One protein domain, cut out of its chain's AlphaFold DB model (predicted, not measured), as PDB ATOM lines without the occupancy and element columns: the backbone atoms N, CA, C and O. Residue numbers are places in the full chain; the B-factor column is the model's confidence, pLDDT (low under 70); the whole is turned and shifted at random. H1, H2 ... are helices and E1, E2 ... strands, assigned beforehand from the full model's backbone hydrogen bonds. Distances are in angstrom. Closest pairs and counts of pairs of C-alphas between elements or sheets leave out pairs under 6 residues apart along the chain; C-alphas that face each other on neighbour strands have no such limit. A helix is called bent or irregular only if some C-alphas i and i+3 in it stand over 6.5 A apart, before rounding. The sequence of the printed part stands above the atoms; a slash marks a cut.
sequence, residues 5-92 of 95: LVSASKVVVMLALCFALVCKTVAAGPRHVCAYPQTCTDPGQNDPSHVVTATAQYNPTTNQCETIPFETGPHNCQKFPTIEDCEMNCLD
ATOM      1  N   LEU A   5     -22.769  49.341   4.933       47.00
ATOM      2  CA  LEU A   5     -23.966  48.503   5.134       47.00
ATOM      3  C   LEU A   5     -24.641  48.045   3.822       47.00
ATOM      4  O   LEU A   5     -25.311  47.013   3.797       47.00
ATOM      5  N   VAL A   6     -24.433  48.771   2.718       46.88
ATOM      6  CA  VAL A   6     -25.031  48.463   1.396       46.88
ATOM      7  C   VAL A   6     -24.250  47.370   0.650       46.88
ATOM      8  O   VAL A   6     -24.794  46.674  -0.205       46.88
ATOM      9  N   SER A   7     -22.968  47.194   0.981       52.12
ATOM     10  CA  SER A   7     -22.099  46.222   0.307       52.12
ATOM     11  C   SER A   7     -22.305  44.797   0.827       52.12
ATOM     12  O   SER A   7     -22.316  43.856   0.041       52.12
ATOM     13  N   ALA A   8     -22.503  44.628   2.139       55.09
ATOM     14  CA  ALA A   8     -22.668  43.311   2.756       55.09
ATOM     15  C   ALA A   8     -24.000  42.643   2.371       55.09
ATOM     16  O   ALA A   8     -24.060  41.439   2.141       55.09
ATOM     17  N   SER A   9     -25.063  43.436   2.227       61.19
ATOM     18  CA  SER A   9     -26.411  42.965   1.888       61.19
ATOM     19  C   SER A   9     -26.493  42.385   0.470       61.19
ATOM     20  O   SER A   9     -27.099  41.334   0.275       61.19
ATOM     21  N   LYS A  10     -25.808  42.988  -0.511       61.25
ATOM     22  CA  LYS A  10     -25.705  42.433  -1.874       61.25
ATOM     23  C   LYS A  10     -24.981  41.089  -1.914       61.25
ATOM     24  O   LYS A  10     -25.400  40.209  -2.657       61.25
ATOM     25  N   VAL A  11     -23.929  40.925  -1.110       69.31
ATOM     26  CA  VAL A  11     -23.154  39.675  -1.034       69.31
ATOM     27  C   VAL A  11     -23.994  38.551  -0.428       69.31
ATOM     28  O   VAL A  11     -24.008  37.450  -0.969       69.31
ATOM     29  N   VAL A  12     -24.762  38.836   0.629       74.00
ATOM     30  CA  VAL A  12     -25.678  37.860   1.248       74.00
ATOM     31  C   VAL A  12     -26.785  37.438   0.278       74.00
ATOM     32  O   VAL A  12     -27.080  36.251   0.171       74.00
ATOM     33  N   VAL A  13     -27.359  38.380  -0.477       74.38
ATOM     34  CA  VAL A  13     -28.391  38.080  -1.485       74.38
ATOM     35  C   VAL A  13     -27.820  37.266  -2.651       74.38
ATOM     36  O   VAL A  13     -28.441  36.291  -3.065       74.38
ATOM     37  N   MET A  14     -26.627  37.610  -3.149       72.94
ATOM     38  CA  MET A  14     -25.930  36.832  -4.185       72.94
ATOM     39  C   MET A  14     -25.638  35.403  -3.718       72.94
ATOM     40  O   MET A  14     -25.936  34.454  -4.437       72.94
ATOM     41  N   LEU A  15     -25.114  35.235  -2.501       73.88
ATOM     42  CA  LEU A  15     -24.858  33.915  -1.922       73.88
ATOM     43  C   LEU A  15     -26.152  33.107  -1.784       73.88
ATOM     44  O   LEU A  15     -26.185  31.953  -2.204       73.88
ATOM     45  N   ALA A  16     -27.230  33.704  -1.273       72.50
ATOM     46  CA  ALA A  16     -28.523  33.031  -1.142       72.50
ATOM     47  C   ALA A  16     -29.097  32.586  -2.501       72.50
ATOM     48  O   ALA A  16     -29.608  31.472  -2.620       72.50
ATOM     49  N   LEU A  17     -28.967  33.418  -3.539       70.12
ATOM     50  CA  LEU A  17     -29.366  33.077  -4.908       70.12
ATOM     51  C   LEU A  17     -28.509  31.946  -5.494       70.12
ATOM     52  O   LEU A  17     -29.058  31.022  -6.095       70.12
ATOM     53  N   CYS A  18     -27.191  31.969  -5.279       69.38
ATOM     54  CA  CYS A  18     -26.288  30.893  -5.695       69.38
ATOM     55  C   CYS A  18     -26.632  29.566  -5.006       69.38
ATOM     56  O   CYS A  18     -26.734  28.543  -5.679       69.38
ATOM     57  N   PHE A  19     -26.883  29.573  -3.694       65.62
ATOM     58  CA  PHE A  19     -27.317  28.378  -2.963       65.62
ATOM     59  C   PHE A  19     -28.652  27.839  -3.494       65.62
ATOM     60  O   PHE A  19     -28.772  26.640  -3.738       65.62
ATOM     61  N   ALA A  20     -29.633  28.708  -3.749       63.62
ATOM     62  CA  ALA A  20     -30.920  28.296  -4.309       63.62
ATOM     63  C   ALA A  20     -30.792  27.693  -5.721       63.62
ATOM     64  O   ALA A  20     -31.475  26.714  -6.031       63.62
ATOM     65  N   LEU A  21     -29.915  28.240  -6.571       60.38
ATOM     66  CA  LEU A  21     -29.629  27.701  -7.905       60.38
ATOM     67  C   LEU A  21     -28.952  26.326  -7.831       60.38
ATOM     68  O   LEU A  21     -29.395  25.404  -8.514       60.38
ATOM     69  N   VAL A  22     -27.959  26.158  -6.954       60.66
ATOM     70  CA  VAL A  22     -27.270  24.873  -6.742       60.66
ATOM     71  C   VAL A  22     -28.233  23.803  -6.212       60.66
ATOM     72  O   VAL A  22     -28.223  22.671  -6.698       60.66
ATOM     73  N   CYS A  23     -29.130  24.143  -5.281       58.97
ATOM     74  CA  CYS A  23     -30.130  23.198  -4.775       58.97
ATOM     75  C   CYS A  23     -31.111  22.724  -5.862       58.97
ATOM     76  O   CYS A  23     -31.545  21.575  -5.826       58.97
ATOM     77  N   LYS A  24     -31.449  23.571  -6.844       55.72
ATOM     78  CA  LYS A  24     -32.353  23.184  -7.940       55.72
ATOM     79  C   LYS A  24     -31.691  22.284  -8.979       55.72
ATOM     80  O   LYS A  24     -32.371  21.433  -9.545       55.72
ATOM     81  N   THR A  25     -30.387  22.421  -9.208       50.56
ATOM     82  CA  THR A  25     -29.655  21.569 -10.159       50.56
ATOM     83  C   THR A  25     -29.397  20.151  -9.643       50.56
ATOM     84  O   THR A  25     -29.199  19.249 -10.445       50.56
ATOM     85  N   VAL A  26     -29.445  19.925  -8.325       51.41
ATOM     86  CA  VAL A  26     -29.203  18.602  -7.708       51.41
ATOM     87  C   VAL A  26     -30.441  17.690  -7.740       51.41
ATOM     88  O   VAL A  26     -30.319  16.479  -7.593       51.41
ATOM     89  N   ALA A  27     -31.640  18.236  -7.971       52.72
ATOM     90  CA  ALA A  27     -32.883  17.458  -7.954       52.72
ATOM     91  C   ALA A  27     -33.137  16.631  -9.232       52.72
ATOM     92  O   ALA A  27     -34.015  15.771  -9.236       52.72
ATOM     93  N   ALA A  28     -32.387  16.868 -10.311       50.59
ATOM     94  CA  ALA A  28     -32.445  16.060 -11.521       50.59
ATOM     95  C   ALA A  28     -31.172  15.214 -11.603       50.59
ATOM     96  O   ALA A  28     -30.154  15.655 -12.132       50.59
ATOM     97  N   GLY A  29     -31.219  14.000 -11.048       53.69
ATOM     98  CA  GLY A  29     -30.193  12.999 -11.330       53.69
ATOM     99  C   GLY A  29     -30.070  12.763 -12.845       53.69
ATOM    100  O   GLY A  29     -31.016  13.056 -13.587       53.69
ATOM    101  N   PRO A  30     -28.921  12.263 -13.332       56.62
ATOM    102  CA  PRO A  30     -28.780  11.900 -14.736       56.62
ATOM    103  C   PRO A  30     -29.882  10.900 -15.097       56.62
ATOM    104  O   PRO A  30     -29.956   9.812 -14.531       56.62
ATOM    105  N   ARG A  31     -30.777  11.291 -16.008       59.22
ATOM    106  CA  ARG A  31     -31.751  10.364 -16.586       59.22
ATOM    107  C   ARG A  31     -30.961   9.342 -17.388       59.22
ATOM    108  O   ARG A  31     -30.218   9.732 -18.289       59.22
ATOM    109  N   HIS A  32     -31.097   8.065 -17.064       70.06
ATOM    110  CA  HIS A  32     -30.537   7.016 -17.894       70.06
ATOM    111  C   HIS A  32     -31.285   6.995 -19.227       70.06
ATOM    112  O   HIS A  32     -32.500   6.801 -19.267       70.06
ATOM    113  N   VAL A  33     -30.561   7.244 -20.313       82.31
ATOM    114  CA  VAL A  33     -31.103   7.239 -21.671       82.31
ATOM    115  C   VAL A  33     -30.471   6.074 -22.413       82.31
ATOM    116  O   VAL A  33     -29.248   5.986 -22.496       82.31
ATOM    117  N   CYS A  34     -31.308   5.194 -22.954       88.69
ATOM    118  CA  CYS A  34     -30.867   4.129 -23.846       88.69
ATOM    119  C   CYS A  34     -30.646   4.696 -25.251       88.69
ATOM    120  O   CYS A  34     -31.500   5.407 -25.784       88.69
ATOM    121  N   ALA A  35     -29.486   4.406 -25.837       90.44
ATOM    122  CA  ALA A  35     -29.122   4.850 -27.177       90.44
ATOM    123  C   ALA A  35     -29.557   3.808 -28.217       90.44
ATOM    124  O   ALA A  35     -28.771   2.961 -28.649       90.44
ATOM    125  N   TYR A  36     -30.824   3.863 -28.615       90.06
ATOM    126  CA  TYR A  36     -31.381   2.961 -29.620       90.06
ATOM    127  C   TYR A  36     -30.934   3.316 -31.053       90.06
ATOM    128  O   TYR A  36     -30.732   4.495 -31.352       90.06
ATOM    129  N   PRO A  37     -30.745   2.321 -31.944       90.50
ATOM    130  CA  PRO A  37     -30.909   0.883 -31.703       90.50
ATOM    131  C   PRO A  37     -29.654   0.205 -31.133       90.50
ATOM    132  O   PRO A  37     -29.674  -0.994 -30.890       90.50
ATOM    133  N   GLN A  38     -28.543   0.924 -30.923       91.00
ATOM    134  CA  GLN A  38     -27.268   0.311 -30.512       91.00
ATOM    135  C   GLN A  38     -27.403  -0.485 -29.207       91.00
ATOM    136  O   GLN A  38     -26.896  -1.602 -29.091       91.00
ATOM    137  N   THR A  39     -28.177   0.042 -28.259       92.38
ATOM    138  CA  THR A  39     -28.431  -0.631 -26.984       92.38
ATOM    139  C   THR A  39     -29.325  -1.867 -27.082       92.38
ATOM    140  O   THR A  39     -29.405  -2.620 -26.116       92.38
ATOM    141  N   CYS A  40     -29.958  -2.124 -28.231       92.88
ATOM    142  CA  CYS A  40     -30.681  -3.373 -28.474       92.88
ATOM    143  C   CYS A  40     -29.720  -4.560 -28.582       92.88
ATOM    144  O   CYS A  40     -30.056  -5.657 -28.156       92.88
ATOM    145  N   THR A  41     -28.503  -4.370 -29.097       92.25
ATOM    146  CA  THR A  41     -27.483  -5.432 -29.176       92.25
ATOM    147  C   THR A  41     -26.412  -5.314 -28.093       92.25
ATOM    148  O   THR A  41     -25.816  -6.325 -27.730       92.25
ATOM    149  N   ASP A  42     -26.194  -4.111 -27.556       92.50
ATOM    150  CA  ASP A  42     -25.216  -3.830 -26.498       92.50
ATOM    151  C   ASP A  42     -25.817  -2.905 -25.413       92.50
ATOM    152  O   ASP A  42     -25.624  -1.688 -25.446       92.50
ATOM    153  N   PRO A  43     -26.607  -3.442 -24.461       88.81
ATOM    154  CA  PRO A  43     -27.386  -2.644 -23.507       88.81
ATOM    155  C   PRO A  43     -26.553  -1.932 -22.436       88.81
ATOM    156  O   PRO A  43     -27.101  -1.118 -21.693       88.81
ATOM    157  N   GLY A  44     -25.258  -2.239 -22.316       88.62
ATOM    158  CA  GLY A  44     -24.421  -1.715 -21.242       88.62
ATOM    159  C   GLY A  44     -24.881  -2.149 -19.842       88.62
ATOM    160  O   GLY A  44     -25.384  -3.256 -19.637       88.62
ATOM    161  N   GLN A  45     -24.650  -1.287 -18.847       89.81
ATOM    162  CA  GLN A  45     -25.069  -1.537 -17.465       89.81
ATOM    163  C   GLN A  45     -26.540  -1.168 -17.260       89.81
ATOM    164  O   GLN A  45     -26.989  -0.125 -17.721       89.81
ATOM    165  N   ASN A  46     -27.264  -1.996 -16.502       89.56
ATOM    166  CA  ASN A  46     -28.622  -1.667 -16.079       89.56
ATOM    167  C   ASN A  46     -28.627  -0.397 -15.223       89.56
ATOM    168  O   ASN A  46     -27.721  -0.187 -14.413       89.56
ATOM    169  N   ASP A  47     -29.701   0.374 -15.318       87.50
ATOM    170  CA  ASP A  47     -29.940   1.512 -14.449       87.50
ATOM    171  C   ASP A  47     -30.551   1.060 -13.113       87.50
ATOM    172  O   ASP A  47     -31.722   0.672 -13.069       87.50
ATOM    173  N   PRO A  48     -29.802   1.129 -11.997       85.12
ATOM    174  CA  PRO A  48     -30.317   0.726 -10.693       85.12
ATOM    175  C   PRO A  48     -31.329   1.724 -10.118       85.12
ATOM    176  O   PRO A  48     -32.024   1.394  -9.158       85.12
ATOM    177  N   SER A  49     -31.395   2.947 -10.652       87.62
ATOM    178  CA  SER A  49     -32.246   4.017 -10.129       87.62
ATOM    179  C   SER A  49     -33.668   3.994 -10.686       87.62
ATOM    180  O   SER A  49     -34.570   4.556 -10.065       87.62
ATOM    181  N   HIS A  50     -33.889   3.297 -11.803       85.38
ATOM    182  CA  HIS A  50     -35.200   3.153 -12.425       85.38
ATOM    183  C   HIS A  50     -35.601   1.682 -12.457       85.38
ATOM    184  O   HIS A  50     -34.906   0.846 -13.025       85.38
ATOM    185  N   VAL A  51     -36.743   1.371 -11.844       90.38
ATOM    186  CA  VAL A  51     -37.339   0.035 -11.898       90.38
ATOM    187  C   VAL A  51     -38.387   0.024 -12.995       90.38
ATOM    188  O   VAL A  51     -39.298   0.852 -12.993       90.38
ATOM    189  N   VAL A  52     -38.261  -0.920 -13.919       90.88
ATOM    190  CA  VAL A  52     -39.205  -1.121 -15.014       90.88
ATOM    191  C   VAL A  52     -39.737  -2.541 -14.950       90.88
ATOM    192  O   VAL A  52     -39.038  -3.488 -14.589       90.88
ATOM    193  N   THR A  53     -41.014  -2.660 -15.275       95.75
ATOM    194  CA  THR A  53     -41.671  -3.933 -15.515       95.75
ATOM    195  C   THR A  53     -41.623  -4.204 -17.005       95.75
ATOM    196  O   THR A  53     -42.188  -3.432 -17.776       95.75
ATOM    197  N   ALA A  54     -40.961  -5.284 -17.394       96.44
ATOM    198  CA  ALA A  54     -40.806  -5.681 -18.777       96.44
ATOM    199  C   ALA A  54     -41.687  -6.883 -19.117       96.44
ATOM    200  O   ALA A  54     -41.848  -7.809 -18.317       96.44
ATOM    201  N   THR A  55     -42.233  -6.858 -20.330       97.81
ATOM    202  CA  THR A  55     -42.953  -7.986 -20.941       97.81
ATOM    203  C   THR A  55     -42.391  -8.361 -22.311       97.81
ATOM    204  O   THR A  55     -42.790  -9.376 -22.879       97.81
ATOM    205  N   ALA A  56     -41.424  -7.594 -22.824       97.50
ATOM    206  CA  ALA A  56     -40.711  -7.900 -24.053       97.50
ATOM    207  C   ALA A  56     -39.203  -7.677 -23.908       97.50
ATOM    208  O   ALA A  56     -38.750  -6.870 -23.090       97.50
ATOM    209  N   GLN A  57     -38.427  -8.388 -24.722       96.38
ATOM    210  CA  GLN A  57     -36.981  -8.232 -24.822       96.38
ATOM    211  C   GLN A  57     -36.517  -8.379 -26.273       96.38
ATOM    212  O   GLN A  57     -36.999  -9.248 -26.998       96.38
ATOM    213  N   TYR A  58     -35.549  -7.560 -26.687       96.19
ATOM    214  CA  TYR A  58     -34.878  -7.762 -27.968       96.19
ATOM    215  C   TYR A  58     -33.893  -8.933 -27.888       96.19
ATOM    216  O   TYR A  58     -33.018  -8.964 -27.017       96.19
ATOM    217  N   ASN A  59     -34.011  -9.873 -28.821       95.06
ATOM    218  CA  ASN A  59     -33.120 -11.013 -28.954       95.06
ATOM    219  C   ASN A  59     -32.168 -10.803 -30.151       95.06
ATOM    220  O   ASN A  59     -32.582 -10.948 -31.304       95.06
ATOM    221  N   PRO A  60     -30.872 -10.522 -29.913       91.19
ATOM    222  CA  PRO A  60     -29.904 -10.291 -30.987       91.19
ATOM    223  C   PRO A  60     -29.543 -11.561 -31.772       91.19
ATOM    224  O   PRO A  60     -28.901 -11.477 -32.814       91.19
ATOM    225  N   THR A  61     -29.937 -12.747 -31.296       92.75
ATOM    226  CA  THR A  61     -29.720 -14.012 -32.019       92.75
ATOM    227  C   THR A  61     -30.766 -14.204 -33.113       92.75
ATOM    228  O   THR A  61     -30.440 -14.658 -34.209       92.75
ATOM    229  N   THR A  62     -32.024 -13.869 -32.823       93.56
ATOM    230  CA  THR A  62     -33.152 -13.986 -33.763       93.56
ATOM    231  C   THR A  62     -33.424 -12.683 -34.516       93.56
ATOM    232  O   THR A  62     -34.147 -12.706 -35.512       93.56
ATOM    233  N   ASN A  63     -32.808 -11.574 -34.087       92.50
ATOM    234  CA  ASN A  63     -33.058 -10.204 -34.547       92.50
ATOM    235  C   ASN A  63     -34.531  -9.796 -34.405       92.50
ATOM    236  O   ASN A  63     -35.085  -9.136 -35.283       92.50
ATOM    237  N   GLN A  64     -35.180 -10.224 -33.321       95.06
ATOM    238  CA  GLN A  64     -36.606  -9.999 -33.083       95.06
ATOM    239  C   GLN A  64     -36.873  -9.522 -31.659       95.06
ATOM    240  O   GLN A  64     -36.102  -9.777 -30.735       95.06
ATOM    241  N   CYS A  65     -38.003  -8.840 -31.496       96.94
ATOM    242  CA  CYS A  65     -38.594  -8.568 -30.197       96.94
ATOM    243  C   CYS A  65     -39.452  -9.760 -29.779       96.94
ATOM    244  O   CYS A  65     -40.359 -10.167 -30.500       96.94
ATOM    245  N   GLU A  66     -39.154 -10.331 -28.618       97.44
ATOM    246  CA  GLU A  66     -39.808 -11.535 -28.111       97.44
ATOM    247  C   GLU A  66     -40.550 -11.213 -26.812       97.44
ATOM    248  O   GLU A  66     -40.064 -10.449 -25.973       97.44
ATOM    249  N   THR A  67     -41.735 -11.800 -26.623       97.69
ATOM    250  CA  THR A  67     -42.448 -11.717 -25.344       97.69
ATOM    251  C   THR A  67     -41.718 -12.552 -24.296       97.69
ATOM    252  O   THR A  67     -41.388 -13.714 -24.533       97.69
ATOM    253  N   ILE A  68     -41.514 -11.977 -23.118       96.62
ATOM    254  CA  ILE A  68     -40.899 -12.644 -21.968       96.62
ATOM    255  C   ILE A  68     -41.914 -12.780 -20.826       96.62
ATOM    256  O   ILE A  68     -42.932 -12.078 -20.814       96.62
ATOM    257  N   PRO A  69     -41.674 -13.666 -19.841       96.94
ATOM    258  CA  PRO A  69     -42.397 -13.610 -18.581       96.94
ATOM    259  C   PRO A  69     -42.299 -12.215 -17.966       96.94
ATOM    260  O   PRO A  69     -41.322 -11.497 -18.162       96.94
ATOM    261  N   PHE A  70     -43.315 -11.847 -17.194       94.69
ATOM    262  CA  PHE A  70     -43.317 -10.585 -16.472       94.69
ATOM    263  C   PHE A  70     -42.107 -10.502 -15.535       94.69
ATOM    264  O   PHE A  70     -41.974 -11.308 -14.611       94.69
ATOM    265  N   GLU A  71     -41.258  -9.502 -15.748       94.81
ATOM    266  CA  GLU A  71     -40.068  -9.267 -14.938       94.81
ATOM    267  C   GLU A  71     -40.019  -7.816 -14.468       94.81
ATOM    268  O   GLU A  71     -40.054  -6.886 -15.271       94.81
ATOM    269  N   THR A  72     -39.900  -7.611 -13.158       95.44
ATOM    270  CA  THR A  72     -39.716  -6.284 -12.560       95.44
ATOM    271  C   THR A  72     -38.309  -6.174 -11.997       95.44
ATOM    272  O   THR A  72     -37.903  -6.987 -11.166       95.44
ATOM    273  N   GLY A  73     -37.563  -5.155 -12.413       92.19
ATOM    274  CA  GLY A  73     -36.200  -4.946 -11.938       92.19
ATOM    275  C   GLY A  73     -35.565  -3.658 -12.453       92.19
ATOM    276  O   GLY A  73     -36.255  -2.836 -13.059       92.19
ATOM    277  N   PRO A  74     -34.258  -3.469 -12.199       92.38
ATOM    278  CA  PRO A  74     -33.484  -2.368 -12.761       92.38
ATOM    279  C   PRO A  74     -33.668  -2.277 -14.275       92.38
ATOM    280  O   PRO A  74     -33.642  -3.300 -14.966       92.38
ATOM    281  N   HIS A  75     -33.847  -1.064 -14.782       90.62
ATOM    282  CA  HIS A  75     -34.107  -0.835 -16.192       90.62
ATOM    283  C   HIS A  75     -32.908  -1.283 -17.033       90.62
ATOM    284  O   HIS A  75     -31.777  -0.837 -16.838       90.62
ATOM    285  N   ASN A  76     -33.173  -2.189 -17.968       93.00
ATOM    286  CA  ASN A  76     -32.209  -2.729 -18.914       93.00
ATOM    287  C   ASN A  76     -32.631  -2.274 -20.314       93.00
ATOM    288  O   ASN A  76     -33.782  -2.482 -20.684       93.00
ATOM    289  N   CYS A  77     -31.712  -1.709 -21.100       93.25
ATOM    290  CA  CYS A  77     -32.023  -1.186 -22.433       93.25
ATOM    291  C   CYS A  77     -32.443  -2.238 -23.473       93.25
ATOM    292  O   CYS A  77     -32.837  -1.872 -24.567       93.25
ATOM    293  N   GLN A  78     -32.356  -3.533 -23.182       94.75
ATOM    294  CA  GLN A  78     -32.917  -4.589 -24.027       94.75
ATOM    295  C   GLN A  78     -34.331  -4.996 -23.619       94.75
ATOM    296  O   GLN A  78     -34.957  -5.758 -24.352       94.75
ATOM    297  N   LYS A  79     -34.823  -4.551 -22.457       95.25
ATOM    298  CA  LYS A  79     -36.108  -4.965 -21.889       95.25
ATOM    299  C   LYS A  79     -37.110  -3.824 -21.932       95.25
ATOM    300  O   LYS A  79     -36.831  -2.718 -21.477       95.25
ATOM    301  N   PHE A  80     -38.302  -4.130 -22.422       95.38
ATOM    302  CA  PHE A  80     -39.325  -3.144 -22.737       95.38
ATOM    303  C   PHE A  80     -40.640  -3.452 -22.016       95.38
ATOM    304  O   PHE A  80     -40.970  -4.630 -21.810       95.38
ATOM    305  N   PRO A  81     -41.418  -2.417 -21.646       95.31
ATOM    306  CA  PRO A  81     -42.740  -2.596 -21.057       95.31
ATOM    307  C   PRO A  81     -43.701  -3.375 -21.951       95.31
ATOM    308  O   PRO A  81     -44.464  -4.187 -21.427       95.31
ATOM    309  N   THR A  82     -43.640  -3.168 -23.270       96.62
ATOM    310  CA  THR A  82     -44.460  -3.867 -24.269       96.62
ATOM    311  C   THR A  82     -43.636  -4.311 -25.477       96.62
ATOM    312  O   THR A  82     -42.496  -3.880 -25.667       96.62
ATOM    313  N   ILE A  83     -44.217  -5.191 -26.299       96.56
ATOM    314  CA  ILE A  83     -43.580  -5.636 -27.542       96.56
ATOM    315  C   ILE A  83     -43.501  -4.498 -28.561       96.56
ATOM    316  O   ILE A  83     -42.462  -4.334 -29.189       96.56
ATOM    317  N   GLU A  84     -44.519  -3.639 -28.635       95.81
ATOM    318  CA  GLU A  84     -44.533  -2.480 -29.532       95.81
ATOM    319  C   GLU A  84     -43.412  -1.491 -29.186       95.81
ATOM    320  O   GLU A  84     -42.738  -0.985 -30.080       95.81
ATOM    321  N   ASP A  85     -43.159  -1.258 -27.891       94.19
ATOM    322  CA  ASP A  85     -42.038  -0.425 -27.446       94.19
ATOM    323  C   ASP A  85     -40.697  -1.016 -27.897       94.19
ATOM    324  O   ASP A  85     -39.807  -0.278 -28.321       94.19
ATOM    325  N   CYS A  86     -40.548  -2.339 -27.847       95.50
ATOM    326  CA  CYS A  86     -39.348  -2.998 -28.350       95.50
ATOM    327  C   CYS A  86     -39.194  -2.797 -29.865       95.50
ATOM    328  O   CYS A  86     -38.128  -2.389 -30.328       95.50
ATOM    329  N   GLU A  87     -40.251  -3.039 -30.642       95.31
ATOM    330  CA  GLU A  87     -40.212  -2.957 -32.105       95.31
ATOM    331  C   GLU A  87     -39.911  -1.532 -32.586       95.31
ATOM    332  O   GLU A  87     -39.036  -1.343 -33.433       95.31
ATOM    333  N   MET A  88     -40.547  -0.521 -31.986       94.06
ATOM    334  CA  MET A  88     -40.301   0.890 -32.309       94.06
ATOM    335  C   MET A  88     -38.850   1.316 -32.057       94.06
ATOM    336  O   MET A  88     -38.315   2.149 -32.783       94.06
ATOM    337  N   ASN A  89     -38.201   0.769 -31.026       92.56
ATOM    338  CA  ASN A  89     -36.835   1.155 -30.669       92.56
ATOM    339  C   ASN A  89     -35.764   0.316 -31.384       92.56
ATOM    340  O   ASN A  89     -34.679   0.827 -31.668       92.56
ATOM    341  N   CYS A  90     -36.038  -0.960 -31.666       92.88
ATOM    342  CA  CYS A  90     -35.031  -1.908 -32.148       92.88
ATOM    343  C   CYS A  90     -35.224  -2.384 -33.591       92.88
ATOM    344  O   CYS A  90     -34.253  -2.850 -34.184       92.88
ATOM    345  N   LEU A  91     -36.433  -2.296 -34.155       89.31
ATOM    346  CA  LEU A  91     -36.750  -2.804 -35.497       89.31
ATOM    347  C   LEU A  91     -37.127  -1.700 -36.490       89.31
ATOM    348  O   LEU A  91     -36.792  -1.822 -37.664       89.31
ATOM    349  N   ASP A  92     -37.753  -0.609 -36.041       75.62
ATOM    350  CA  ASP A  92     -38.153   0.518 -36.909       75.62
ATOM    351  C   ASP A  92     -36.985   1.465 -37.269       75.62
ATOM    352  O   ASP A  92     -37.155   2.566 -37.795       75.62
TER     353      ASP A  92
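What this domain is: This is residues 5 to 92 of the 95 residues of the protein "uncharacterized protein LOC115321470" of Ixodes scapularis (UniProt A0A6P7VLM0). Picture a long single helix, H1, sticking out as an arm from a small compact head, which holds a hairpin of two sharply bent strands, E1 and E2, with the short helix H3 packed on it. The four-residue helix H2 lies in the head too, near H3, and an unnamed stretch joins arm and head. The printed part has 88 residues with three named helices and two named strands, in the order H1, H2, E1, E2, H3; the sheet has the order E1 - E2, antiparallel, and the class is mixed, helices and strands. The whole is extended, with a radius of gyration of the C-alphas of 21.5 A, and spans 74 by 23 by 20 A, a rod whose length comes from the arm.

Where its parts are: Find C-alpha 5 at (-23.966, 48.503, 5.134); from there H1 runs through residues 5 to 25, 31.5 A from first to last C-alpha. After residues 26 to 37 look for H2 at residues 38 to 41, 5.9 A long. E1 takes residues 47 to 59, begins at C-alpha 47 at (-29.940, 1.512, -14.449) and measures 19.4 A; it bends by 125 degrees at residue 50. E2, residues 64 to 75, is also 19.4 A long and bends by 115 degrees at residue 72. H3, residues 83 to 90, covers 10.4 A and ends at C-alpha 90 at (-35.031, -1.908, -32.148).

How they stand to each other: Start at H1, which is apart from H2, E1, E2 and H3. In the head, E1 and E2 form a hairpin, antiparallel, with 164 degrees between their directions. Look at N 54 and O 71, 2.8 A apart, and at N 66 and O 57, 2.9 A apart, both within hydrogen-bond range. Residues 56 to 57 of E1 also pair, antiparallel, with residues 79 to 80. The closest C-alphas of E1 and H3 are those of Ala 56 and Ile 83, 5.1 A apart; for E2 and H3 they are those of Cys 65 and Cys 86, 5.9 A apart. H2 and H3 are close but not clearly touching, their closest C-alphas being those of Cys 40 and Cys 90 at 5.9 A. H2 is apart from E2. In H3 each O i to N i+4 pair is within hydrogen-bond range, in H1 14 of 17 are, and H2 is too short for such a pair.

The domain as a whole: The C-alphas farthest apart are those of Leu 5 and Thr 62, 74.2 A. Residues 5 to 28, of which 5 to 25 belong to H1, stand free; the other 64 residues span 33 by 24 by 17 A, with a radius of gyration of 10.9 A. The printed part has no cut, and the link from H1 to H2 is long, with 12 residues. Look at the B-factor column for the model's confidence: the mean pLDDT of the printed part is 82.6, and residues 5 to 11 and 18 to 31 are under 70.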